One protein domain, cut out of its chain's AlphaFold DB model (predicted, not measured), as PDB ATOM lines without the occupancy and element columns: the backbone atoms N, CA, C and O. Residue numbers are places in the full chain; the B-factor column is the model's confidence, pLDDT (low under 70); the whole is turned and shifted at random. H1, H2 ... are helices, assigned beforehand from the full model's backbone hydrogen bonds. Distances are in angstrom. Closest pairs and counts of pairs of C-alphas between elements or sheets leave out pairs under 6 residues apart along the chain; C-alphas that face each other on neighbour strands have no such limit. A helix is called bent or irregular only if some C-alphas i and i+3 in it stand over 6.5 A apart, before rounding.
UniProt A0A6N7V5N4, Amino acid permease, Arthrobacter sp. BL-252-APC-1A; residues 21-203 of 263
ATOM      1  N   VAL A  21     118.916 285.360 312.989       78.06
ATOM      2  CA  VAL A  21     120.327 285.005 313.200       78.06
ATOM      3  C   VAL A  21     120.520 284.120 314.430       78.06
ATOM      4  O   VAL A  21     121.231 283.128 314.345       78.06
ATOM      5  N   ALA A  22     119.864 284.425 315.550       74.94
ATOM      6  CA  ALA A  22     119.979 283.622 316.766       74.94
ATOM      7  C   ALA A  22     119.337 282.237 316.589       74.94
ATOM      8  O   ALA A  22     119.912 281.242 317.019       74.94
ATOM      9  N   CYS A  23     118.200 282.153 315.887       76.12
ATOM     10  CA  CYS A  23     117.601 280.865 315.515       76.12
ATOM     11  C   CYS A  23     118.523 280.048 314.618       76.12
ATOM     12  O   CYS A  23     118.650 278.840 314.794       76.12
ATOM     13  N   VAL A  24     119.158 280.714 313.653       83.50
ATOM     14  CA  VAL A  24     120.071 280.058 312.724       83.50
ATOM     15  C   VAL A  24     121.307 279.559 313.456       83.50
ATOM     16  O   VAL A  24     121.663 278.397 313.316       83.50
ATOM     17  N   ALA A  25     121.928 280.398 314.283       79.88
ATOM     18  CA  ALA A  25     123.090 280.025 315.079       79.88
ATOM     19  C   ALA A  25     122.778 278.854 316.021       79.88
ATOM     20  O   ALA A  25     123.560 277.910 316.106       79.88
ATOM     21  N   PHE A  26     121.611 278.878 316.668       77.19
ATOM     22  CA  PHE A  26     121.149 277.778 317.505       77.19
ATOM     23  C   PHE A  26     120.961 276.492 316.691       77.19
ATOM     24  O   PHE A  26     121.573 275.483 317.016       77.19
ATOM     25  N   GLY A  27     120.202 276.538 315.589       79.12
ATOM     26  CA  GLY A  27     119.943 275.365 314.749       79.12
ATOM     27  C   GLY A  27     121.195 274.791 314.078       79.12
ATOM     28  O   GLY A  27     121.323 273.577 313.940       79.12
ATOM     29  N   VAL A  28     122.157 275.635 313.698       84.50
ATOM     30  CA  VAL A  28     123.468 275.183 313.209       84.50
ATOM     31  C   VAL A  28     124.249 274.520 314.345       84.50
ATOM     32  O   VAL A  28     124.756 273.420 314.158       84.50
ATOM     33  N   GLY A  29     124.282 275.118 315.541       78.56
ATOM     34  CA  GLY A  29     124.958 274.548 316.708       78.56
ATOM     35  C   GLY A  29     124.396 273.189 317.141       78.56
ATOM     36  O   GLY A  29     125.165 272.276 317.441       78.56
ATOM     37  N   THR A  30     123.072 273.009 317.114       76.50
ATOM     38  CA  THR A  30     122.443 271.713 317.414       76.50
ATOM     39  C   THR A  30     122.746 270.674 316.335       76.50
ATOM     40  O   THR A  30     123.050 269.526 316.654       76.50
ATOM     41  N   THR A  31     122.708 271.073 315.059       82.81
ATOM     42  CA  THR A  31     122.935 270.167 313.922       82.81
ATOM     43  C   THR A  31     124.392 269.716 313.843       82.81
ATOM     44  O   THR A  31     124.654 268.518 313.748       82.81
ATOM     45  N   VAL A  32     125.339 270.655 313.919       80.88
ATOM     46  CA  VAL A  32     126.784 270.379 313.889       80.88
ATOM     47  C   VAL A  32     127.208 269.618 315.145       80.88
ATOM     48  O   VAL A  32     127.929 268.629 315.049       80.88
ATOM     49  N   GLY A  33     126.701 270.010 316.316       72.19
ATOM     50  CA  GLY A  33     127.028 269.373 317.592       72.19
ATOM     51  C   GLY A  33     126.592 267.913 317.649       72.19
ATOM     52  O   GLY A  33     127.352 267.071 318.126       72.19
ATOM     53  N   GLY A  34     125.406 267.607 317.110       71.06
ATOM     54  CA  GLY A  34     124.919 266.236 316.956       71.06
ATOM     55  C   GLY A  34     125.757 265.409 315.974       71.06
ATOM     56  O   GLY A  34     126.075 264.257 316.266       71.06
ATOM     57  N   GLY A  35     126.177 265.995 314.846       69.88
ATOM     58  CA  GLY A  35     127.033 265.318 313.864       69.88
ATOM     59  C   GLY A  35     128.435 265.017 314.396       69.88
ATOM     60  O   GLY A  35     128.920 263.894 314.270       69.88
ATOM     61  N   VAL A  36     129.069 265.982 315.065       67.31
ATOM     62  CA  VAL A  36     130.382 265.782 315.697       67.31
ATOM     63  C   VAL A  36     130.298 264.776 316.846       67.31
ATOM     64  O   VAL A  36     131.198 263.954 316.998       67.31
ATOM     65  N   PHE A  37     129.204 264.769 317.612       62.84
ATOM     66  CA  PHE A  37     128.946 263.757 318.640       62.84
ATOM     67  C   PHE A  37     128.840 262.342 318.049       62.84
ATOM     68  O   PHE A  37     129.412 261.391 318.580       62.84
ATOM     69  N   ALA A  38     128.163 262.198 316.907       63.22
ATOM     70  CA  ALA A  38     128.073 260.921 316.210       63.22
ATOM     71  C   ALA A  38     129.439 260.445 315.671       63.22
ATOM     72  O   ALA A  38     129.747 259.257 315.752       63.22
ATOM     73  N   LEU A  39     130.279 261.365 315.180       63.41
ATOM     74  CA  LEU A  39     131.626 261.071 314.659       63.41
ATOM     75  C   LEU A  39     132.672 260.824 315.764       63.41
ATOM     76  O   LEU A  39     133.628 260.073 315.566       63.41
ATOM     77  N   SER A  40     132.509 261.436 316.939       60.16
ATOM     78  CA  SER A  40     133.410 261.250 318.087       60.16
ATOM     79  C   SER A  40     133.240 259.893 318.770       60.16
ATOM     80  O   SER A  40     134.204 259.412 319.361       60.16
ATOM     81  N   GLY A  41     132.105 259.205 318.583       55.66
ATOM     82  CA  GLY A  41     131.910 257.819 319.027       55.66
ATOM     83  C   GLY A  41     133.028 256.861 318.583       55.66
ATOM     84  O   GLY A  41     133.415 255.979 319.344       55.66
ATOM     85  N   ALA A  42     133.617 257.089 317.402       52.06
ATOM     86  CA  ALA A  42     134.751 256.313 316.898       52.06
ATOM     87  C   ALA A  42     136.108 256.724 317.509       52.06
ATOM     88  O   ALA A  42     136.994 255.882 317.648       52.06
ATOM     89  N   ALA A  43     136.276 257.992 317.906       52.59
ATOM     90  CA  ALA A  43     137.519 258.519 318.481       52.59
ATOM     91  C   ALA A  43     137.764 258.042 319.928       52.59
ATOM     92  O   ALA A  43     138.900 258.003 320.393       52.59
ATOM     93  N   LEU A  44     136.709 257.630 320.634       52.59
ATOM     94  CA  LEU A  44     136.777 257.221 322.042       52.59
ATOM     95  C   LEU A  44     137.386 255.837 322.242       52.59
ATOM     96  O   LEU A  44     138.019 255.602 323.269       52.59
ATOM     97  N   ASN A  45     137.290 254.966 321.235       52.66
ATOM     98  CA  ASN A  45     138.006 253.689 321.229       52.66
ATOM     99  C   ASN A  45     139.533 253.885 321.282       52.66
ATOM    100  O   ASN A  45     140.243 252.994 321.735       52.66
ATOM    101  N   LEU A  46     140.031 255.060 320.872       52.00
ATOM    102  CA  LEU A  46     141.442 255.436 320.959       52.00
ATOM    103  C   LEU A  46     141.811 256.091 322.306       52.00
ATOM    104  O   LEU A  46     142.958 256.007 322.731       52.00
ATOM    105  N   ALA A  47     140.855 256.745 322.977       58.38
ATOM    106  CA  ALA A  47     141.080 257.525 324.201       58.38
ATOM    107  C   ALA A  47     141.042 256.692 325.502       58.38
ATOM    108  O   ALA A  47     141.406 257.187 326.571       58.38
ATOM    109  N   GLY A  48     140.613 255.426 325.431       60.44
ATOM    110  CA  GLY A  48     140.573 254.518 326.582       60.44
ATOM    111  C   GLY A  48     139.614 254.983 327.696       60.44
ATOM    112  O   GLY A  48     138.676 255.731 327.430       60.44
ATOM    113  N   PRO A  49     139.825 254.582 328.968       59.22
ATOM    114  CA  PRO A  49     138.931 254.911 330.092       59.22
ATOM    115  C   PRO A  49     138.711 256.417 330.334       59.22
ATOM    116  O   PRO A  49     137.710 256.809 330.935       59.22
ATOM    117  N   GLY A  50     139.615 257.277 329.842       59.31
ATOM    118  CA  GLY A  50     139.479 258.737 329.906       59.31
ATOM    119  C   GLY A  50     138.285 259.274 329.106       59.31
ATOM    120  O   GLY A  50     137.701 260.292 329.481       59.31
ATOM    121  N   ALA A  51     137.857 258.546 328.069       57.19
ATOM    122  CA  ALA A  51     136.628 258.808 327.329       57.19
ATOM    123  C   ALA A  51     135.412 258.840 328.265       57.19
ATOM    124  O   ALA A  51     134.695 259.836 328.317       57.19
ATOM    125  N   ALA A  52     135.218 257.792 329.067       58.06
ATOM    126  CA  ALA A  52     134.080 257.689 329.976       58.06
ATOM    127  C   ALA A  52     134.054 258.842 330.995       58.06
ATOM    128  O   ALA A  52     133.001 259.431 331.235       58.06
ATOM    129  N   LEU A  53     135.218 259.241 331.521       62.38
ATOM    130  CA  LEU A  53     135.338 260.391 332.423       62.38
ATOM    131  C   LEU A  53     134.963 261.713 331.741       62.38
ATOM    132  O   LEU A  53     134.262 262.524 332.342       62.38
ATOM    133  N   SER A  54     135.370 261.918 330.485       62.59
ATOM    134  CA  SER A  54     135.002 263.114 329.715       62.59
ATOM    135  C   SER A  54     133.494 263.203 329.466       62.59
ATOM    136  O   SER A  54     132.920 264.283 329.568       62.59
ATOM    137  N   TYR A  55     132.831 262.064 329.244       61.81
ATOM    138  CA  TYR A  55     131.379 261.995 329.082       61.81
ATOM    139  C   TYR A  55     130.636 262.212 330.396       61.81
ATOM    140  O   TYR A  55     129.621 262.899 330.403       61.81
ATOM    141  N   ILE A  56     131.143 261.680 331.510       64.25
ATOM    142  CA  ILE A  56     130.573 261.925 332.840       64.25
ATOM    143  C   ILE A  56     130.707 263.405 333.203       64.25
ATOM    144  O   ILE A  56     129.740 264.012 333.666       64.25
ATOM    145  N   LEU A  57     131.864 264.017 332.943       65.00
ATOM    146  CA  LEU A  57     132.057 265.454 333.122       65.00
ATOM    147  C   LEU A  57     131.148 266.260 332.197       65.00
ATOM    148  O   LEU A  57     130.478 267.164 332.678       65.00
ATOM    149  N   ALA A  58     131.050 265.919 330.912       62.03
ATOM    150  CA  ALA A  58     130.160 266.599 329.974       62.03
ATOM    151  C   ALA A  58     128.685 266.474 330.387       62.03
ATOM    152  O   ALA A  58     127.963 267.466 330.367       62.03
ATOM    153  N   ALA A  59     128.249 265.291 330.828       61.72
ATOM    154  CA  ALA A  59     126.905 265.056 331.347       61.72
ATOM    155  C   ALA A  59     126.648 265.848 332.636       61.72
ATOM    156  O   ALA A  59     125.581 266.432 332.798       61.72
ATOM    157  N   THR A  60     127.634 265.930 333.531       63.06
ATOM    158  CA  THR A  60     127.533 266.713 334.770       63.06
ATOM    159  C   THR A  60     127.471 268.203 334.462       63.06
ATOM    160  O   THR A  60     126.565 268.877 334.941       63.06
ATOM    161  N   VAL A  61     128.364 268.704 333.602       65.12
ATOM    162  CA  VAL A  61     128.381 270.095 333.129       65.12
ATOM    163  C   VAL A  61     127.052 270.436 332.472       65.12
ATOM    164  O   VAL A  61     126.485 271.471 332.797       65.12
ATOM    165  N   LEU A  62     126.504 269.552 331.639       63.00
ATOM    166  CA  LEU A  62     125.192 269.710 331.020       63.00
ATOM    167  C   LEU A  62     124.073 269.817 332.067       63.00
ATOM    168  O   LEU A  62     123.310 270.779 332.058       63.00
ATOM    169  N   VAL A  63     124.010 268.875 333.012       62.22
ATOM    170  CA  VAL A  63     123.024 268.870 334.108       62.22
ATOM    171  C   VAL A  63     123.164 270.110 335.003       62.22
ATOM    172  O   VAL A  63     122.162 270.652 335.474       62.22
ATOM    173  N   THR A  64     124.382 270.610 335.221       60.41
ATOM    174  CA  THR A  64     124.620 271.847 335.980       60.41
ATOM    175  C   THR A  64     124.324 273.112 335.176       60.41
ATOM    176  O   THR A  64     123.731 274.036 335.723       60.41
ATOM    177  N   ALA A  65     124.646 273.158 333.881       58.69
ATOM    178  CA  ALA A  65     124.343 274.272 332.979       58.69
ATOM    179  C   ALA A  65     122.829 274.468 332.836       58.69
ATOM    180  O   ALA A  65     122.348 275.599 332.838       58.69
ATOM    181  N   LEU A  66     122.073 273.366 332.827       55.59
ATOM    182  CA  LEU A  66     120.612 273.361 332.907       55.59
ATOM    183  C   LEU A  66     120.083 273.948 334.228       55.59
ATOM    184  O   LEU A  66     119.025 274.574 334.236       55.59
ATOM    185  N   ASN A  67     120.819 273.787 335.332       56.78
ATOM    186  CA  ASN A  67     120.456 274.318 336.652       56.78
ATOM    187  C   ASN A  67     120.897 275.774 336.891       56.78
ATOM    188  O   ASN A  67     120.401 276.407 337.821       56.78
ATOM    189  N   LEU A  68     121.805 276.322 336.076       57.31
ATOM    190  CA  LEU A  68     122.343 277.681 336.239       57.31
ATOM    191  C   LEU A  68     121.375 278.786 335.766       57.31
ATOM    192  O   LEU A  68     121.561 279.951 336.116       57.31
ATOM    193  N   GLY A  69     120.332 278.443 335.001       58.69
ATOM    194  CA  GLY A  69     119.331 279.387 334.499       58.69
ATOM    195  C   GLY A  69     117.937 279.189 335.116       58.69
ATOM    196  O   GLY A  69     117.522 278.053 335.365       58.69
ATOM    197  N   PRO A  70     117.141 280.260 335.310       61.62
ATOM    198  CA  PRO A  70     115.719 280.106 335.611       61.62
ATOM    199  C   PRO A  70     115.040 279.320 334.476       61.62
ATOM    200  O   PRO A  70     115.205 279.690 333.311       61.62
ATOM    201  N   THR A  71     114.251 278.273 334.771       57.34
ATOM    202  CA  THR A  71     113.440 277.560 333.746       57.34
ATOM    203  C   THR A  71     112.698 278.531 332.862       57.34
ATOM    204  O   THR A  71     112.659 278.393 331.650       57.34
ATOM    205  N   SER A  72     112.100 279.536 333.492       56.84
ATOM    206  CA  SER A  72     111.283 280.538 332.857       56.84
ATOM    207  C   SER A  72     112.094 281.417 331.927       56.84
ATOM    208  O   SER A  72     111.502 282.238 331.263       56.84
ATOM    209  N   LEU A  73     113.421 281.339 331.911       60.66
ATOM    210  CA  LEU A  73     114.281 281.999 330.936       60.66
ATOM    211  C   LEU A  73     114.649 281.047 329.805       60.66
ATOM    212  O   LEU A  73     114.607 281.465 328.659       60.66
ATOM    213  N   VAL A  74     114.934 279.782 330.110       60.34
ATOM    214  CA  VAL A  74     115.321 278.764 329.124       60.34
ATOM    215  C   VAL A  74     114.114 278.266 328.319       60.34
ATOM    216  O   VAL A  74     114.105 278.375 327.097       60.34
ATOM    217  N   ALA A  75     113.041 277.850 328.992       57.84
ATOM    218  CA  ALA A  75     111.760 277.532 328.363       57.84
ATOM    219  C   ALA A  75     111.163 278.766 327.675       57.84
ATOM    220  O   ALA A  75     110.580 278.669 326.597       57.84
ATOM    221  N   ARG A  76     111.357 279.969 328.247       58.66
ATOM    222  CA  ARG A  76     110.982 281.184 327.518       58.66
ATOM    223  C   ARG A  76     111.855 281.397 326.297       58.66
ATOM    224  O   ARG A  76     111.291 281.768 325.285       58.66
ATOM    225  N   ALA A  77     113.168 281.179 326.350       56.59
ATOM    226  CA  ALA A  77     114.054 281.274 325.189       56.59
ATOM    227  C   ALA A  77     113.579 280.345 324.070       56.59
ATOM    228  O   ALA A  77     113.508 280.780 322.927       56.59
ATOM    229  N   GLU A  78     113.123 279.141 324.401       58.00
ATOM    230  CA  GLU A  78     112.480 278.220 323.460       58.00
ATOM    231  C   GLU A  78     111.176 278.793 322.884       58.00
ATOM    232  O   GLU A  78     111.008 278.864 321.667       58.00
ATOM    233  N   THR A  79     110.298 279.366 323.714       59.91
ATOM    234  CA  THR A  79     109.126 280.095 323.196       59.91
ATOM    235  C   THR A  79     109.482 281.384 322.443       59.91
ATOM    236  O   THR A  79     108.717 281.786 321.578       59.91
ATOM    237  N   TRP A  80     110.622 282.030 322.710       60.88
ATOM    238  CA  TRP A  80     111.126 283.195 321.970       60.88
ATOM    239  C   TRP A  80     111.635 282.781 320.597       60.88
ATOM    240  O   TRP A  80     111.409 283.512 319.631       60.88
ATOM    241  N   ILE A  81     112.277 281.606 320.516       56.41
ATOM    242  CA  ILE A  81     112.672 280.937 319.272       56.41
ATOM    243  C   ILE A  81     111.425 280.662 318.431       56.41
ATOM    244  O   ILE A  81     111.353 281.054 317.266       56.41
ATOM    245  N   VAL A  82     110.403 280.057 319.036       53.66
ATOM    246  CA  VAL A  82     109.146 279.710 318.355       53.66
ATOM    247  C   VAL A  82     108.238 280.932 318.134       53.66
ATOM    248  O   VAL A  82     107.419 280.936 317.221       53.66
ATOM    249  N   GLY A  83     108.416 282.005 318.909       56.59
ATOM    250  CA  GLY A  83     107.677 283.272 318.837       56.59
ATOM    251  C   GLY A  83     108.036 284.142 317.631       56.59
ATOM    252  O   GLY A  83     107.472 285.223 317.435       56.59
ATOM    253  N   ILE A  84     108.956 283.673 316.790       62.94
ATOM    254  CA  ILE A  84     109.114 284.164 315.429       62.94
ATOM    255  C   ILE A  84     107.791 283.968 314.674       62.94
ATOM    256  O   ILE A  84     107.142 282.933 314.783       62.94
ATOM    257  N   LYS A  85     107.387 284.967 313.868       62.50
ATOM    258  CA  LYS A  85     106.191 284.866 313.006       62.50
ATOM    259  C   LYS A  85     106.144 283.485 312.345       62.50
ATOM    260  O   LYS A  85     107.129 283.109 311.715       62.50
ATOM    261  N   LEU A  86     105.006 282.786 312.408       64.06
ATOM    262  CA  LEU A  86     104.829 281.433 311.848       64.06
ATOM    263  C   LEU A  86     105.365 281.312 310.402       64.06
ATOM    264  O   LEU A  86     105.945 280.305 310.018       64.06
ATOM    265  N   ALA A  87     105.274 282.393 309.618       66.94
ATOM    266  CA  ALA A  87     105.800 282.498 308.253       66.94
ATOM    267  C   ALA A  87     107.345 282.521 308.115       66.94
ATOM    268  O   ALA A  87     107.879 282.374 307.013       66.94
ATOM    269  N   LYS A  88     108.086 282.776 309.192       75.25
ATOM    270  CA  LYS A  88     109.556 282.848 309.233       75.25
ATOM    271  C   LYS A  88     110.184 281.556 309.770       75.25
ATOM    272  O   LYS A  88     111.333 281.296 309.430       75.25
ATOM    273  N   VAL A  89     109.442 280.736 310.521       77.19
ATOM    274  CA  VAL A  89     109.930 279.450 311.059       77.19
ATOM    275  C   VAL A  89     110.451 278.516 309.950       77.19
ATOM    276  O   VAL A  89     111.597 278.084 310.051       77.19
ATOM    277  N   PRO A  90     109.731 278.279 308.829       79.94
ATOM    278  CA  PRO A  90     110.241 277.415 307.760       79.94
ATOM    279  C   PRO A  90     111.516 277.955 307.102       79.94
ATOM    280  O   PRO A  90     112.418 277.192 306.768       79.94
ATOM    281  N   ARG A  91     111.617 279.285 306.943       79.19
ATOM    282  CA  ARG A  91     112.808 279.929 306.369       79.19
ATOM    283  C   ARG A  91     114.019 279.785 307.286       79.19
ATOM    284  O   ARG A  91     115.114 279.564 306.786       79.19
ATOM    285  N   ALA A  92     113.821 279.890 308.600       82.19
ATOM    286  CA  ALA A  92     114.878 279.661 309.578       82.19
ATOM    287  C   ALA A  92     115.409 278.225 309.481       82.19
ATOM    288  O   ALA A  92     116.615 278.053 309.356       82.19
ATOM    289  N   ILE A  93     114.516 277.228 309.428       84.25
ATOM    290  CA  ILE A  93     114.880 275.809 309.272       84.25
ATOM    291  C   ILE A  93     115.631 275.564 307.954       84.25
ATOM    292  O   ILE A  93     116.634 274.857 307.918       84.25
ATOM    293  N   MET A  94     115.180 276.153 306.844       86.06
ATOM    294  CA  MET A  94     115.897 276.018 305.570       86.06
ATOM    295  C   MET A  94     117.295 276.637 305.636       86.06
ATOM    296  O   MET A  94     118.257 276.024 305.180       86.06
ATOM    297  N   LEU A  95     117.422 277.825 306.231       88.81
ATOM    298  CA  LEU A  95     118.705 278.512 306.344       88.81
ATOM    299  C   LEU A  95     119.661 277.760 307.282       88.81
ATOM    300  O   LEU A  95     120.824 277.595 306.929       88.81
ATOM    301  N   THR A  96     119.187 277.225 308.415       87.94
ATOM    302  CA  THR A  96     120.007 276.379 309.304       87.94
ATOM    303  C   THR A  96     120.535 275.152 308.582       87.94
ATOM    304  O   THR A  96     121.716 274.831 308.700       87.94
ATOM    305  N   THR A  97     119.678 274.479 307.814       87.19
ATOM    306  CA  THR A  97     120.051 273.264 307.086       87.19
ATOM    307  C   THR A  97     121.049 273.573 305.976       87.19
ATOM    308  O   THR A  97     122.033 272.855 305.837       87.19
ATOM    309  N   LEU A  98     120.860 274.669 305.233       91.31
ATOM    310  CA  LEU A  98     121.796 275.102 304.189       91.31
ATOM    311  C   LEU A  98     123.163 275.486 304.758       91.31
ATOM    312  O   LEU A  98     124.185 275.053 304.232       91.31
ATOM    313  N   VAL A  99     123.191 276.259 305.847       90.06
ATOM    314  CA  VAL A  99     124.448 276.629 306.511       90.06
ATOM    315  C   VAL A  99     125.152 275.382 307.049       90.06
ATOM    316  O   VAL A  99     126.348 275.223 306.830       90.06
ATOM    317  N   SER A 100     124.422 274.459 307.677       87.75
ATOM    318  CA  SER A 100     125.002 273.206 308.183       87.75
ATOM    319  C   SER A 100     125.552 272.330 307.054       87.75
ATOM    320  O   SER A 100     126.650 271.795 307.173       87.75
ATOM    321  N   ALA A 101     124.837 272.224 305.929       88.12
ATOM    322  CA  ALA A 101     125.306 271.499 304.751       88.12
ATOM    323  C   ALA A 101     126.593 272.112 304.176       88.12
ATOM    324  O   ALA A 101     127.515 271.377 303.833       88.12
ATOM    325  N   ALA A 102     126.686 273.444 304.125       90.06
ATOM    326  CA  ALA A 102     127.898 274.137 303.694       90.06
ATOM    327  C   ALA A 102     129.077 273.887 304.648       90.06
ATOM    328  O   ALA A 102     130.188 273.637 304.185       90.06
ATOM    329  N   VAL A 103     128.838 273.892 305.966       87.19
ATOM    330  CA  VAL A 103     129.860 273.551 306.967       87.19
ATOM    331  C   VAL A 103     130.351 272.117 306.766       87.19
ATOM    332  O   VAL A 103     131.556 271.905 306.670       87.19
ATOM    333  N   TYR A 104     129.448 271.142 306.623       85.19
ATOM    334  CA  TYR A 104     129.836 269.750 306.378       85.19
ATOM    335  C   TYR A 104     130.611 269.580 305.068       85.19
ATOM    336  O   TYR A 104     131.657 268.931 305.061       85.19
ATOM    337  N   LEU A 105     130.168 270.215 303.982       89.00
ATOM    338  CA  LEU A 105     130.902 270.211 302.716       89.00
ATOM    339  C   LEU A 105     132.307 270.804 302.894       89.00
ATOM    340  O   LEU A 105     133.284 270.221 302.434       89.00
ATOM    341  N   GLY A 106     132.420 271.920 303.619       87.31
ATOM    342  CA  GLY A 106     133.696 272.544 303.958       87.31
ATOM    343  C   GLY A 106     134.619 271.609 304.736       87.31
ATOM    344  O   GLY A 106     135.795 271.506 304.395       87.31
ATOM    345  N   THR A 107     134.097 270.864 305.717       85.06
ATOM    346  CA  THR A 107     134.898 269.871 306.455       85.06
ATOM    347  C   THR A 107     135.393 268.745 305.551       85.06
ATOM    348  O   THR A 107     136.564 268.391 305.619       85.06
ATOM    349  N   VAL A 108     134.550 268.235 304.647       86.31
ATOM    350  CA  VAL A 108     134.941 267.187 303.691       86.31
ATOM    351  C   VAL A 108     136.017 267.695 302.731       86.31
ATOM    352  O   VAL A 108     136.996 266.996 302.481       86.31
ATOM    353  N   LEU A 109     135.879 268.924 302.227       88.75
ATOM    354  CA  LEU A 109     136.878 269.545 301.356       88.75
ATOM    355  C   LEU A 109     138.205 269.774 302.087       88.75
ATOM    356  O   LEU A 109     139.256 269.482 301.524       88.75
ATOM    357  N   ALA A 110     138.172 270.234 303.340       86.00
ATOM    358  CA  ALA A 110     139.372 270.408 304.157       86.00
ATOM    359  C   ALA A 110     140.080 269.069 304.415       86.00
ATOM    360  O   ALA A 110     141.294 268.963 304.245       86.00
ATOM    361  N   MET A 111     139.321 268.022 304.748       86.12
ATOM    362  CA  MET A 111     139.855 266.669 304.904       86.12
ATOM    363  C   MET A 111     140.486 266.162 303.606       86.12
ATOM    364  O   MET A 111     141.639 265.730 303.618       86.12
ATOM    365  N   SER A 112     139.794 266.319 302.475       88.12
ATOM    366  CA  SER A 112     140.312 265.945 301.157       88.12
ATOM    367  C   SER A 112     141.582 266.713 300.781       88.12
ATOM    368  O   SER A 112     142.503 266.113 300.235       88.12
ATOM    369  N   ALA A 113     141.655 268.013 301.078       87.56
ATOM    370  CA  ALA A 113     142.832 268.840 300.808       87.56
ATOM    371  C   ALA A 113     144.028 268.465 301.699       87.56
ATOM    372  O   ALA A 113     145.172 268.550 301.267       87.56
ATOM    373  N   SER A 114     143.763 268.016 302.928       85.38
ATOM    374  CA  SER A 114     144.789 267.577 303.881       85.38
ATOM    375  C   SER A 114     145.302 266.147 303.653       85.38
ATOM    376  O   SER A 114     146.238 265.727 304.329       85.38
ATOM    377  N   GLY A 115     144.678 265.377 302.751       85.06
ATOM    378  CA  GLY A 115     144.982 263.957 302.534       85.06
ATOM    379  C   GLY A 115     144.489 263.019 303.646       85.06
ATOM    380  O   GLY A 115     144.780 261.824 303.614       85.06
ATOM    381  N   ILE A 116     143.734 263.527 304.626       82.44
ATOM    382  CA  ILE A 116     143.203 262.741 305.744       82.44
ATOM    383  C   ILE A 116     141.902 262.063 305.316       82.44
ATOM    384  O   ILE A 116     140.867 262.703 305.146       82.44
ATOM    385  N   ILE A 117     141.948 260.737 305.200       77.62
ATOM    386  CA  ILE A 117     140.793 259.890 304.852       77.62
ATOM    387  C   ILE A 117     140.086 259.279 306.074       77.62
ATOM    388  O   ILE A 117     139.120 258.534 305.931       77.62
ATOM    389  N   SER A 118     140.536 259.592 307.293       75.75
ATOM    390  CA  SER A 118     139.893 259.141 308.531       75.75
ATOM    391  C   SER A 118     138.826 260.137 308.997       75.75
ATOM    392  O   SER A 118     139.149 261.153 309.613       75.75
ATOM    393  N   PHE A 119     137.549 259.839 308.745       75.12
ATOM    394  CA  PHE A 119     136.394 260.642 309.183       75.12
ATOM    395  C   PHE A 119     136.105 260.481 310.684       75.12
ATOM    396  O   PHE A 119     135.103 259.895 311.090       75.12
ATOM    397  N   SER A 120     137.003 260.996 311.520       74.56
ATOM    398  CA  SER A 120     136.872 261.039 312.978       74.56
ATOM    399  C   SER A 120     136.959 262.475 313.490       74.56
ATOM    400  O   SER A 120     137.470 263.359 312.805       74.56
ATOM    401  N   ALA A 121     136.520 262.711 314.730       71.25
ATOM    402  CA  ALA A 121     136.683 264.017 315.377       71.25
ATOM    403  C   ALA A 121     138.150 264.496 315.369       71.25
ATOM    404  O   ALA A 121     138.420 265.661 315.093       71.25
ATOM    405  N   THR A 122     139.099 263.579 315.589       75.88
ATOM    406  CA  THR A 122     140.537 263.874 315.508       75.88
ATOM    407  C   THR A 122     140.978 264.199 314.084       75.88
ATOM    408  O   THR A 122     141.724 265.154 313.893       75.88
ATOM    409  N   GLY A 123     140.480 263.465 313.084       81.44
ATOM    410  CA  GLY A 123     140.792 263.703 311.675       81.44
ATOM    411  C   GLY A 123     140.301 265.064 311.183       81.44
ATOM    412  O   GLY A 123     141.004 265.725 310.429       81.44
ATOM    413  N   VAL A 124     139.143 265.532 311.660       84.38
ATOM    414  CA  VAL A 124     138.621 266.868 311.322       84.38
ATOM    415  C   VAL A 124     139.482 267.973 311.951       84.38
ATOM    416  O   VAL A 124     139.824 268.937 311.268       84.38
ATOM    417  N   SER A 125     139.892 267.832 313.218       84.56
ATOM    418  CA  SER A 125     140.814 268.784 313.862       84.56
ATOM    419  C   SER A 125     142.197 268.796 313.204       84.56
ATOM    420  O   SER A 125     142.744 269.868 312.967       84.56
ATOM    421  N   GLN A 126     142.744 267.634 312.848       84.88
ATOM    422  CA  GLN A 126     144.023 267.531 312.135       84.88
ATOM    423  C   GLN A 126     143.938 268.101 310.715       84.88
ATOM    424  O   GLN A 126     144.853 268.780 310.263       84.88
ATOM    425  N   ALA A 127     142.821 267.889 310.015       88.19
ATOM    426  CA  ALA A 127     142.602 268.483 308.699       88.19
ATOM    427  C   ALA A 127     142.566 270.011 308.789       88.19
ATOM    428  O   ALA A 127     143.172 270.697 307.968       88.19
ATOM    429  N   ALA A 128     141.907 270.550 309.816       88.12
ATOM    430  CA  ALA A 128     141.898 271.981 310.075       88.12
ATOM    431  C   ALA A 128     143.289 272.516 310.436       88.12
ATOM    432  O   ALA A 128     143.649 273.600 309.988       88.12
ATOM    433  N   GLU A 129     144.087 271.758 311.189       89.25
ATOM    434  CA  GLU A 129     145.480 272.105 311.476       89.25
ATOM    435  C   GLU A 129     146.344 272.139 310.208       89.25
ATOM    436  O   GLU A 129     147.091 273.090 309.996       89.25
ATOM    437  N   ASN A 130     146.182 271.169 309.310       89.25
ATOM    438  CA  ASN A 130     146.927 271.118 308.052       89.25
ATOM    439  C   ASN A 130     146.523 272.234 307.074       89.25
ATOM    440  O   ASN A 130     147.369 272.749 306.347       89.25
ATOM    441  N   VAL A 131     145.240 272.610 307.039       89.69
ATOM    442  CA  VAL A 131     144.715 273.616 306.100       89.69
ATOM    443  C   VAL A 131     144.867 275.047 306.631       89.69
ATOM    444  O   VAL A 131     145.106 275.965 305.851       89.69
ATOM    445  N   MET A 132     144.719 275.258 307.943       88.00
ATOM    446  CA  MET A 132     144.671 276.590 308.571       88.00
ATOM    447  C   MET A 132     145.824 276.850 309.561       88.00
ATOM    448  O   MET A 132     145.880 277.925 310.160       88.00
ATOM    449  N   GLY A 133     146.741 275.896 309.750       88.38
ATOM    450  CA  GLY A 133     147.816 275.943 310.747       88.38
ATOM    451  C   GLY A 133     147.361 275.525 312.153       88.38
ATOM    452  O   GLY A 133     146.186 275.258 312.388       88.38
ATOM    453  N   ALA A 134     148.284 275.526 313.123       86.69
ATOM    454  CA  ALA A 134     148.064 275.036 314.499       86.69
ATOM    455  C   ALA A 134     146.792 275.576 315.191       86.69
ATOM    456  O   ALA A 134     146.109 274.863 315.927       86.69
ATOM    457  N   TRP A 135     146.425 276.834 314.927       88.94
ATOM    458  CA  TRP A 135     145.212 277.441 315.484       88.94
ATOM    459  C   TRP A 135     143.913 276.840 314.929       88.94
ATOM    460  O   TRP A 135     142.899 276.848 315.626       88.94
ATOM    461  N   GLY A 136     143.930 276.295 313.710       85.19
ATOM    462  CA  GLY A 136     142.773 275.669 313.071       85.19
ATOM    463  C   GLY A 136     142.287 274.432 313.818       85.19
ATOM    464  O   GLY A 136     141.097 274.319 314.113       85.19
ATOM    465  N   GLY A 137     143.210 273.543 314.198       83.00
ATOM    466  CA  GLY A 137     142.872 272.342 314.963       83.00
ATOM    467  C   GLY A 137     142.272 272.669 316.330       83.00
ATOM    468  O   GLY A 137     141.260 272.079 316.724       83.00
ATOM    469  N   LEU A 138     142.836 273.669 317.016       81.00
ATOM    470  CA  LEU A 138     142.375 274.116 318.332       81.00
ATOM    471  C   LEU A 138     141.002 274.799 318.259       81.00
ATOM    472  O   LEU A 138     140.127 274.517 319.078       81.00
ATOM    473  N   LEU A 139     140.779 275.637 317.244       84.44
ATOM    474  CA  LEU A 139     139.488 276.278 316.995       84.44
ATOM    475  C   LEU A 139     138.402 275.239 316.710       84.44
ATOM    476  O   LEU A 139     137.325 275.313 317.298       84.44
ATOM    477  N   VAL A 140     138.680 274.251 315.855       83.44
ATOM    478  CA  VAL A 140     137.726 273.180 315.532       83.44
ATOM    479  C   VAL A 140     137.419 272.313 316.749       83.44
ATOM    480  O   VAL A 140     136.251 272.021 316.993       83.44
ATOM    481  N   ALA A 141     138.423 271.952 317.552       76.62
ATOM    482  CA  ALA A 141     138.209 271.197 318.786       76.62
ATOM    483  C   ALA A 141     137.341 271.979 319.790       76.62
ATOM    484  O   ALA A 141     136.396 271.435 320.364       76.62
ATOM    485  N   PHE A 142     137.603 273.276 319.961       78.94
ATOM    486  CA  PHE A 142     136.810 274.138 320.838       78.94
ATOM    487  C   PHE A 142     135.372 274.325 320.328       78.94
ATOM    488  O   PHE A 142     134.415 274.205 321.096       78.94
ATOM    489  N   ALA A 143     135.207 274.561 319.023       80.31
ATOM    490  CA  ALA A 143     133.905 274.693 318.377       80.31
ATOM    491  C   ALA A 143     133.088 273.397 318.480       80.31
ATOM    492  O   ALA A 143     131.902 273.458 318.792       80.31
ATOM    493  N   ALA A 144     133.722 272.237 318.291       77.06
ATOM    494  CA  ALA A 144     133.112 270.927 318.488       77.06
ATOM    495  C   ALA A 144     132.559 270.771 319.913       77.06
ATOM    496  O   ALA A 144     131.379 270.466 320.076       77.06
ATOM    497  N   CYS A 145     133.368 271.064 320.937       75.62
ATOM    498  CA  CYS A 145     132.945 270.990 322.336       75.62
ATOM    499  C   CYS A 145     131.756 271.913 322.641       75.62
ATOM    500  O   CYS A 145     130.762 271.473 323.223       75.62
ATOM    501  N   LEU A 146     131.822 273.181 322.219       76.19
ATOM    502  CA  LEU A 146     130.727 274.136 322.416       76.19
ATOM    503  C   LEU A 146     129.454 273.724 321.671       76.19
ATOM    504  O   LEU A 146     128.353 273.830 322.215       76.19
ATOM    505  N   SER A 147     129.594 273.235 320.438       78.94
ATOM    506  CA  SER A 147     128.470 272.799 319.613       78.94
ATOM    507  C   SER A 147     127.784 271.579 320.221       78.94
ATOM    508  O   SER A 147     126.559 271.555 320.311       78.94
ATOM    509  N   THR A 148     128.548 270.588 320.689       76.81
ATOM    510  CA  THR A 148     128.008 269.405 321.366       76.81
ATOM    511  C   THR A 148     127.321 269.773 322.679       76.81
ATOM    512  O   THR A 148     126.222 269.284 322.928       76.81
ATOM    513  N   LEU A 149     127.900 270.668 323.487       73.25
ATOM    514  CA  LEU A 149     127.280 271.113 324.738       73.25
ATOM    515  C   LEU A 149     125.944 271.828 324.481       73.25
ATOM    516  O   LEU A 149     124.941 271.519 325.122       73.25
ATOM    517  N   SER A 150     125.913 272.734 323.503       74.81
ATOM    518  CA  SER A 150     124.694 273.437 323.090       74.81
ATOM    519  C   SER A 150     123.635 272.473 322.537       74.81
ATOM    520  O   SER A 150     122.480 272.508 322.963       74.81
ATOM    521  N   GLY A 151     124.035 271.558 321.647       74.69
ATOM    522  CA  GLY A 151     123.157 270.553 321.042       74.69
ATOM    523  C   GLY A 151     122.562 269.581 322.055       74.69
ATOM    524  O   GLY A 151     121.356 269.335 322.042       74.69
ATOM    525  N   ALA A 152     123.376 269.074 322.981       73.88
ATOM    526  CA  ALA A 152     122.907 268.210 324.056       73.88
ATOM    527  C   ALA A 152     121.904 268.942 324.959       73.88
ATOM    528  O   ALA A 152     120.862 268.385 325.300       73.88
ATOM    529  N   ASN A 153     122.174 270.210 325.283       72.81
ATOM    530  CA  ASN A 153     121.302 271.027 326.125       72.81
ATOM    531  C   ASN A 153     119.948 271.279 325.462       72.81
ATOM    532  O   ASN A 153     118.908 271.068 326.082       72.81
ATOM    533  N   ALA A 154     119.961 271.652 324.182       73.44
ATOM    534  CA  ALA A 154     118.759 271.826 323.375       73.44
ATOM    535  C   ALA A 154     117.902 270.552 323.328       73.44
ATOM    536  O   ALA A 154     116.688 270.617 323.512       73.44
ATOM    537  N   ASN A 155     118.532 269.388 323.144       76.56
ATOM    538  CA  ASN A 155     117.829 268.107 323.068       76.56
ATOM    539  C   ASN A 155     117.177 267.717 324.400       76.56
ATOM    540  O   ASN A 155     116.039 267.249 324.408       76.56
ATOM    541  N   VAL A 156     117.868 267.919 325.528       74.12
ATOM    542  CA  VAL A 156     117.319 267.631 326.865       74.12
ATOM    543  C   VAL A 156     116.122 268.534 327.168       74.12
ATOM    544  O   VAL A 156     115.094 268.053 327.647       74.12
ATOM    545  N   LEU A 157     116.232 269.827 326.854       71.31
ATOM    546  CA  LEU A 157     115.161 270.800 327.067       71.31
ATOM    547  C   LEU A 157     113.933 270.483 326.210       71.31
ATOM    548  O   LEU A 157     112.849 270.297 326.769       71.31
ATOM    549  N   GLY A 158     114.117 270.286 324.902       74.56
ATOM    550  CA  GLY A 158     113.020 269.946 323.996       74.56
ATOM    551  C   GLY A 158     112.335 268.626 324.369       74.56
ATOM    552  O   GLY A 158     111.106 268.536 324.380       74.56
ATOM    553  N   ALA A 159     113.105 267.605 324.767       75.94
ATOM    554  CA  ALA A 159     112.549 266.340 325.251       75.94
ATOM    555  C   ALA A 159     111.724 266.525 326.536       75.94
ATOM    556  O   ALA A 159     110.655 265.923 326.682       75.94
ATOM    557  N   SER A 160     112.185 267.377 327.455       73.50
ATOM    558  CA  SER A 160     111.469 267.669 328.697       73.50
ATOM    559  C   SER A 160     110.157 268.425 328.458       73.50
ATOM    560  O   SER A 160     109.152 268.105 329.093       73.50
ATOM    561  N   GLU A 161     110.112 269.356 327.498       74.75
ATOM    562  CA  GLU A 161     108.888 270.089 327.159       74.75
ATOM    563  C   GLU A 161     107.841 269.164 326.526       74.75
ATOM    564  O   GLU A 161     106.666 269.194 326.905       74.75
ATOM    565  N   ILE A 162     108.263 268.293 325.603       80.12
ATOM    566  CA  ILE A 162     107.391 267.265 325.024       80.12
ATOM    567  C   ILE A 162     106.824 266.377 326.135       80.12
ATOM    568  O   ILE A 162     105.614 266.156 326.181       80.12
ATOM    569  N   MET A 163     107.667 265.925 327.069       80.44
ATOM    570  CA  MET A 163     107.235 265.088 328.188       80.44
ATOM    571  C   MET A 163     106.222 265.807 329.087       80.44
ATOM    572  O   MET A 163     105.198 265.225 329.432       80.44
ATOM    573  N   LEU A 164     106.444 267.083 329.412       76.81
ATOM    574  CA  LEU A 164     105.495 267.888 330.185       76.81
ATOM    575  C   LEU A 164     104.152 268.055 329.468       76.81
ATOM    576  O   LEU A 164     103.101 267.948 330.099       76.81
ATOM    577  N   ARG A 165     104.164 268.268 328.147       79.50
ATOM    578  CA  ARG A 165     102.939 268.348 327.336       79.50
ATOM    579  C   ARG A 165     102.188 267.017 327.306       79.50
ATOM    580  O   ARG A 165     100.961 267.026 327.349       79.50
ATOM    581  N   MET A 166     102.898 265.891 327.257       84.06
ATOM    582  CA  MET A 166     102.293 264.558 327.329       84.06
ATOM    583  C   MET A 166     101.723 264.270 328.728       84.06
ATOM    584  O   MET A 166     100.623 263.734 328.839       84.06
ATOM    585  N   VAL A 167     102.405 264.689 329.802       85.56
ATOM    586  CA  VAL A 167     101.879 264.585 331.176       85.56
ATOM    587  C   VAL A 167     100.621 265.441 331.339       85.56
ATOM    588  O   VAL A 167      99.640 264.976 331.910       85.56
ATOM    589  N   ALA A 168     100.602 266.654 330.779       83.31
ATOM    590  CA  ALA A 168      99.424 267.521 330.795       83.31
ATOM    591  C   ALA A 168      98.219 266.924 330.040       83.31
ATOM    592  O   ALA A 168      97.078 267.248 330.361       83.31
ATOM    593  N   ARG A 169      98.463 266.051 329.054       86.44
ATOM    594  CA  ARG A 169      97.428 265.299 328.323       86.44
ATOM    595  C   ARG A 169      97.004 263.999 329.011       86.44
ATOM    596  O   ARG A 169      95.994 263.428 328.622       86.44
ATOM    597  N   GLY A 170      97.740 263.555 330.031       86.38
ATOM    598  CA  GLY A 170      97.510 262.281 330.714       86.38
ATOM    599  C   GLY A 170      98.113 261.061 330.008       86.38
ATOM    600  O   GLY A 170      97.861 259.939 330.436       86.38
ATOM    601  N   ASP A 171      98.932 261.262 328.969       88.94
ATOM    602  CA  ASP A 171      99.522 260.181 328.162       88.94
ATOM    603  C   ASP A 171     100.696 259.469 328.875       88.94
ATOM    604  O   ASP A 171     101.109 258.380 328.480       88.94
ATOM    605  N   VAL A 172     101.260 260.079 329.924       88.56
ATOM    606  CA  VAL A 172     102.411 259.566 330.698       88.56
ATOM    607  C   VAL A 172     102.183 259.775 332.200       88.56
ATOM    608  O   VAL A 172     101.448 260.690 332.581       88.56
ATOM    609  N   PRO A 173     102.829 258.981 333.082       86.94
ATOM    610  CA  PRO A 173     102.619 259.074 334.520       86.94
ATOM    611  C   PRO A 173     102.902 260.477 335.083       86.94
ATOM    612  O   PRO A 173     103.931 261.076 334.756       86.94
ATOM    613  N   PRO A 174     102.080 260.969 336.030       83.44
ATOM    614  CA  PRO A 174     102.224 262.313 336.599       83.44
ATOM    615  C   PRO A 174     103.541 262.510 337.364       83.44
ATOM    616  O   PRO A 174     103.993 263.639 337.537       83.44
ATOM    617  N   ALA A 175     104.204 261.424 337.779       82.75
ATOM    618  CA  ALA A 175     105.521 261.474 338.410       82.75
ATOM    619  C   ALA A 175     106.599 262.100 337.508       82.75
ATOM    620  O   ALA A 175     107.500 262.761 338.022       82.75
ATOM    621  N   LEU A 176     106.487 261.936 336.185       81.25
ATOM    622  CA  LEU A 176     107.406 262.543 335.218       81.25
ATOM    623  C   LEU A 176     107.203 264.060 335.107       81.25
ATOM    624  O   LEU A 176     108.138 264.768 334.769       81.25
ATOM    625  N   GLY A 177     106.024 264.582 335.451       76.25
ATOM    626  CA  GLY A 177     105.747 266.025 335.454       76.25
ATOM    627  C   GLY A 177     106.127 266.744 336.749       76.25
ATOM    628  O   GLY A 177     105.805 267.926 336.914       76.25
ATOM    629  N   ARG A 178     106.776 266.053 337.698       79.31
ATOM    630  CA  ARG A 178     107.235 266.677 338.942       79.31
ATOM    631  C   ARG A 178     108.303 267.715 338.641       79.31
ATOM    632  O   ARG A 178     109.287 267.441 337.957       79.31
ATOM    633  N   HIS A 179     108.106 268.893 339.210       76.69
ATOM    634  CA  HIS A 179     108.963 270.042 339.010       76.69
ATOM    635  C   HIS A 179     109.503 270.560 340.342       76.69
ATOM    636  O   HIS A 179     108.852 270.460 341.381       76.69
ATOM    637  N   THR A 180     110.713 271.113 340.308       71.75
ATOM    638  CA  THR A 180     111.315 271.822 341.447       71.75
ATOM    639  C   THR A 180     110.557 273.135 341.707       71.75
ATOM    640  O   THR A 180     109.811 273.599 340.849       71.75
ATOM    641  N   SER A 181     110.793 273.807 342.841       56.31
ATOM    642  CA  SER A 181     110.238 275.146 343.143       56.31
ATOM    643  C   SER A 181     110.499 276.200 342.051       56.31
ATOM    644  O   SER A 181     109.776 277.185 341.959       56.31
ATOM    645  N   HIS A 182     111.520 275.986 341.218       59.47
ATOM    646  CA  HIS A 182     111.843 276.806 340.052       59.47
ATOM    647  C   HIS A 182     111.207 276.284 338.751       59.47
ATOM    648  O   HIS A 182     111.651 276.675 337.687       59.47
ATOM    649  N   GLY A 183     110.237 275.367 338.782       64.94
ATOM    650  CA  GLY A 183     109.525 274.845 337.605       64.94
ATOM    651  C   GLY A 183     110.273 273.809 336.748       64.94
ATOM    652  O   GLY A 183     109.713 273.346 335.760       64.94
ATOM    653  N   HIS A 184     111.520 273.445 337.084       68.75
ATOM    654  CA  HIS A 184     112.343 272.506 336.291       68.75
ATOM    655  C   HIS A 184     111.817 271.067 336.423       68.75
ATOM    656  O   HIS A 184     111.747 270.597 337.563       68.75
ATOM    657  N   PRO A 185     111.496 270.345 335.325       72.81
ATOM    658  CA  PRO A 185     111.052 268.946 335.364       72.81
ATOM    659  C   PRO A 185     112.219 267.997 335.683       72.81
ATOM    660  O   PRO A 185     112.769 267.318 334.814       72.81
ATOM    661  N   TYR A 186     112.635 267.970 336.950       74.81
ATOM    662  CA  TYR A 186     113.850 267.269 337.367       74.81
ATOM    663  C   TYR A 186     113.757 265.753 337.173       74.81
ATOM    664  O   TYR A 186     114.767 265.125 336.874       74.81
ATOM    665  N   VAL A 187     112.565 265.156 337.300       78.06
ATOM    666  CA  VAL A 187     112.393 263.703 337.142       78.06
ATOM    667  C   VAL A 187     112.646 263.282 335.697       78.06
ATOM    668  O   VAL A 187     113.391 262.335 335.471       78.06
ATOM    669  N   SER A 188     112.094 264.006 334.720       74.44
ATOM    670  CA  SER A 188     112.315 263.758 333.289       74.44
ATOM    671  C   SER A 188     113.785 263.882 332.903       74.44
ATOM    672  O   SER A 188     114.332 263.014 332.224       74.44
ATOM    673  N   VAL A 189     114.426 264.963 333.354       76.88
ATOM    674  CA  VAL A 189     115.825 265.265 333.028       76.88
ATOM    675  C   VAL A 189     116.760 264.251 333.680       76.88
ATOM    676  O   VAL A 189     117.660 263.733 333.022       76.88
ATOM    677  N   LEU A 190     116.527 263.918 334.952       77.19
ATOM    678  CA  LEU A 190     117.341 262.947 335.677       77.19
ATOM    679  C   LEU A 190     117.158 261.538 335.116       77.19
ATOM    680  O   LEU A 190     118.141 260.825 334.958       77.19
ATOM    681  N   LEU A 191     115.937 261.153 334.739       80.19
ATOM    682  CA  LEU A 191     115.679 259.876 334.078       80.19
ATOM    683  C   LEU A 191     116.428 259.776 332.743       80.19
ATOM    684  O   LEU A 191     117.104 258.778 332.504       80.19
ATOM    685  N   LEU A 192     116.378 260.816 331.905       78.31
ATOM    686  CA  LEU A 192     117.117 260.850 330.640       78.31
ATOM    687  C   LEU A 192     118.636 260.786 330.866       78.31
ATOM    688  O   LEU A 192     119.334 260.031 330.184       78.31
ATOM    689  N   GLY A 193     119.146 261.542 331.841       75.94
ATOM    690  CA  GLY A 193     120.560 261.551 332.213       75.94
ATOM    691  C   GLY A 193     121.036 260.194 332.727       75.94
ATOM    692  O   GLY A 193     122.045 259.684 332.247       75.94
ATOM    693  N   VAL A 194     120.281 259.567 333.633       79.31
ATOM    694  CA  VAL A 194     120.581 258.231 334.170       79.31
ATOM    695  C   VAL A 194     120.566 257.186 333.063       79.31
ATOM    696  O   VAL A 194     121.506 256.405 332.981       79.31
ATOM    697  N   ILE A 195     119.563 257.186 332.179       81.00
ATOM    698  CA  ILE A 195     119.513 256.253 331.041       81.00
ATOM    699  C   ILE A 195     120.733 256.444 330.138       81.00
ATOM    700  O   ILE A 195     121.364 255.465 329.750       81.00
ATOM    701  N   THR A 196     121.096 257.690 329.834       75.25
ATOM    702  CA  THR A 196     122.247 257.992 328.974       75.25
ATOM    703  C   THR A 196     123.556 257.528 329.612       75.25
ATOM    704  O   THR A 196     124.331 256.829 328.965       75.25
ATOM    705  N   VAL A 197     123.790 257.852 330.888       75.06
ATOM    706  CA  VAL A 197     124.988 257.417 331.626       75.06
ATOM    707  C   VAL A 197     125.033 255.896 331.731       75.06
ATOM    708  O   VAL A 197     126.066 255.298 331.456       75.06
ATOM    709  N   LEU A 198     123.911 255.255 332.065       79.12
ATOM    710  CA  LEU A 198     123.820 253.802 332.170       79.12
ATOM    711  C   LEU A 198     124.139 253.126 330.834       79.12
ATOM    712  O   LEU A 198     124.903 252.167 330.807       79.12
ATOM    713  N   LEU A 199     123.606 253.636 329.722       76.31
ATOM    714  CA  LEU A 199     123.894 253.104 328.392       76.31
ATOM    715  C   LEU A 199     125.363 253.289 327.998       76.31
ATOM    716  O   LEU A 199     125.926 252.369 327.424       76.31
ATOM    717  N   VAL A 200     125.987 254.420 328.332       73.19
ATOM    718  CA  VAL A 200     127.418 254.670 328.062       73.19
ATOM    719  C   VAL A 200     128.339 253.830 328.957       73.19
ATOM    720  O   VAL A 200     129.452 253.502 328.560       73.19
ATOM    721  N   VAL A 201     127.909 253.485 330.174       73.81
ATOM    722  CA  VAL A 201     128.696 252.640 331.089       73.81
ATOM    723  C   VAL A 201     128.556 251.158 330.739       73.81
ATOM    724  O   VAL A 201     129.536 250.420 330.791       73.81
ATOM    725  N   LEU A 202     127.348 250.706 330.389       78.19
ATOM    726  CA  LEU A 202     127.079 249.301 330.065       78.19
ATOM    727  C   LEU A 202     127.441 248.935 328.622       78.19
ATOM    728  O   LEU A 202     127.657 247.758 328.328       78.19
ATOM    729  N   ARG A 203     127.435 249.907 327.705       80.12
ATOM    730  CA  ARG A 203     127.669 249.724 326.268       80.12
ATOM    731  C   ARG A 203     128.622 250.790 325.745       80.12
ATOM    732  O   ARG A 203     128.806 251.839 326.343       80.12
TER     733      ARG A 203
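This is residues 21 to 203 of the 263 residues of the protein "Amino acid permease" of Arthrobacter sp. BL-252-APC-1A (UniProt A0A6N7V5N4). One long helix, H6, runs through the middle as a beam along the longest axis, and the kinked helix H1 crosses it. To one side of H6, H4 slants past H1 to H5, which folds back on residues 135 to 141 of H6, and H3 is near H6 on this same side; on the other side H2 and H8 lie side by side, with little H7 by residues 163 to 168 of H6. The printed part has 183 residues with eight named helices, H1 to H8 in order, and no named strand; the class is all helix. The whole is compact, with a radius of gyration of the C-alphas of 18.5 A, and spans 55 by 45 by 27 A.

H1, residues 21 to 47, begins at C-alpha 21 at (120.327, 285.005, 313.200) and is 36.2 A long. It has a kink of 45 degrees near residue 41; it is neither bent nor irregular, but only just: C-alphas 39 and 42 are 6.1 A apart. H2 is residues 50 to 67, 25.5 A, and H3 residues 71 to 82, 16.1 A. H4, residues 89 to 114, measures 37.5 A, and H5, residues 121 to 132, 16.4 A. H6, residues 134 to 169, is the longest at 53.4 A, ending at C-alpha 169 at (97.428, 265.299, 328.323). H7 is residues 174 to 177, 5.2 A. H8, residues 186 to 202, is 23.5 A long and ends at C-alpha 202 at (127.079, 249.301, 330.065).

H6 is the hub, touching five helices. H1 touches it with residues 26 to 37 alone, only just about perpendicular at 71 degrees, with the C-alphas of Thr 30 and Gly 151 closest at 3.9 A. H5 and H6 form a helical hairpin, opposite ways at 43 degrees, closest at the C-alphas of Ser 125 and Gly 137, 4.3 A. H4 touches H1 at a steep tilt of 40 degrees, with C-alphas 24 and 96 closest at 5.0 A, but is apart from H6. H2 and H8 touch at a shallow tilt of 4 degrees, opposite ways, with C-alphas 56 and 197 closest at 7.3 A. H7 touches H6, closest at C-alphas 177 and 164, 5.6 A. H3 is close to H6 but not clearly touching, closest at C-alphas 75 and 157, 7.7 A. Every O i to N i+4 pair is within hydrogen-bond range in H2, H4, H5 and H8, against 19 of 23 in H1, 7 of 8 in H3 and 31 of 32 in H6; H7 is too short for such a pair.

The C-alphas of Gly 133 and Gly 170 are farthest apart, 55.8 A. The printed part has no cut and no long link. Residues 45 to 50, of which 45 to 47 belong to H1, stand free. Mean pLDDT of the printed part is 74.3; residues 35 to 87 and 181 to 184 are under 70.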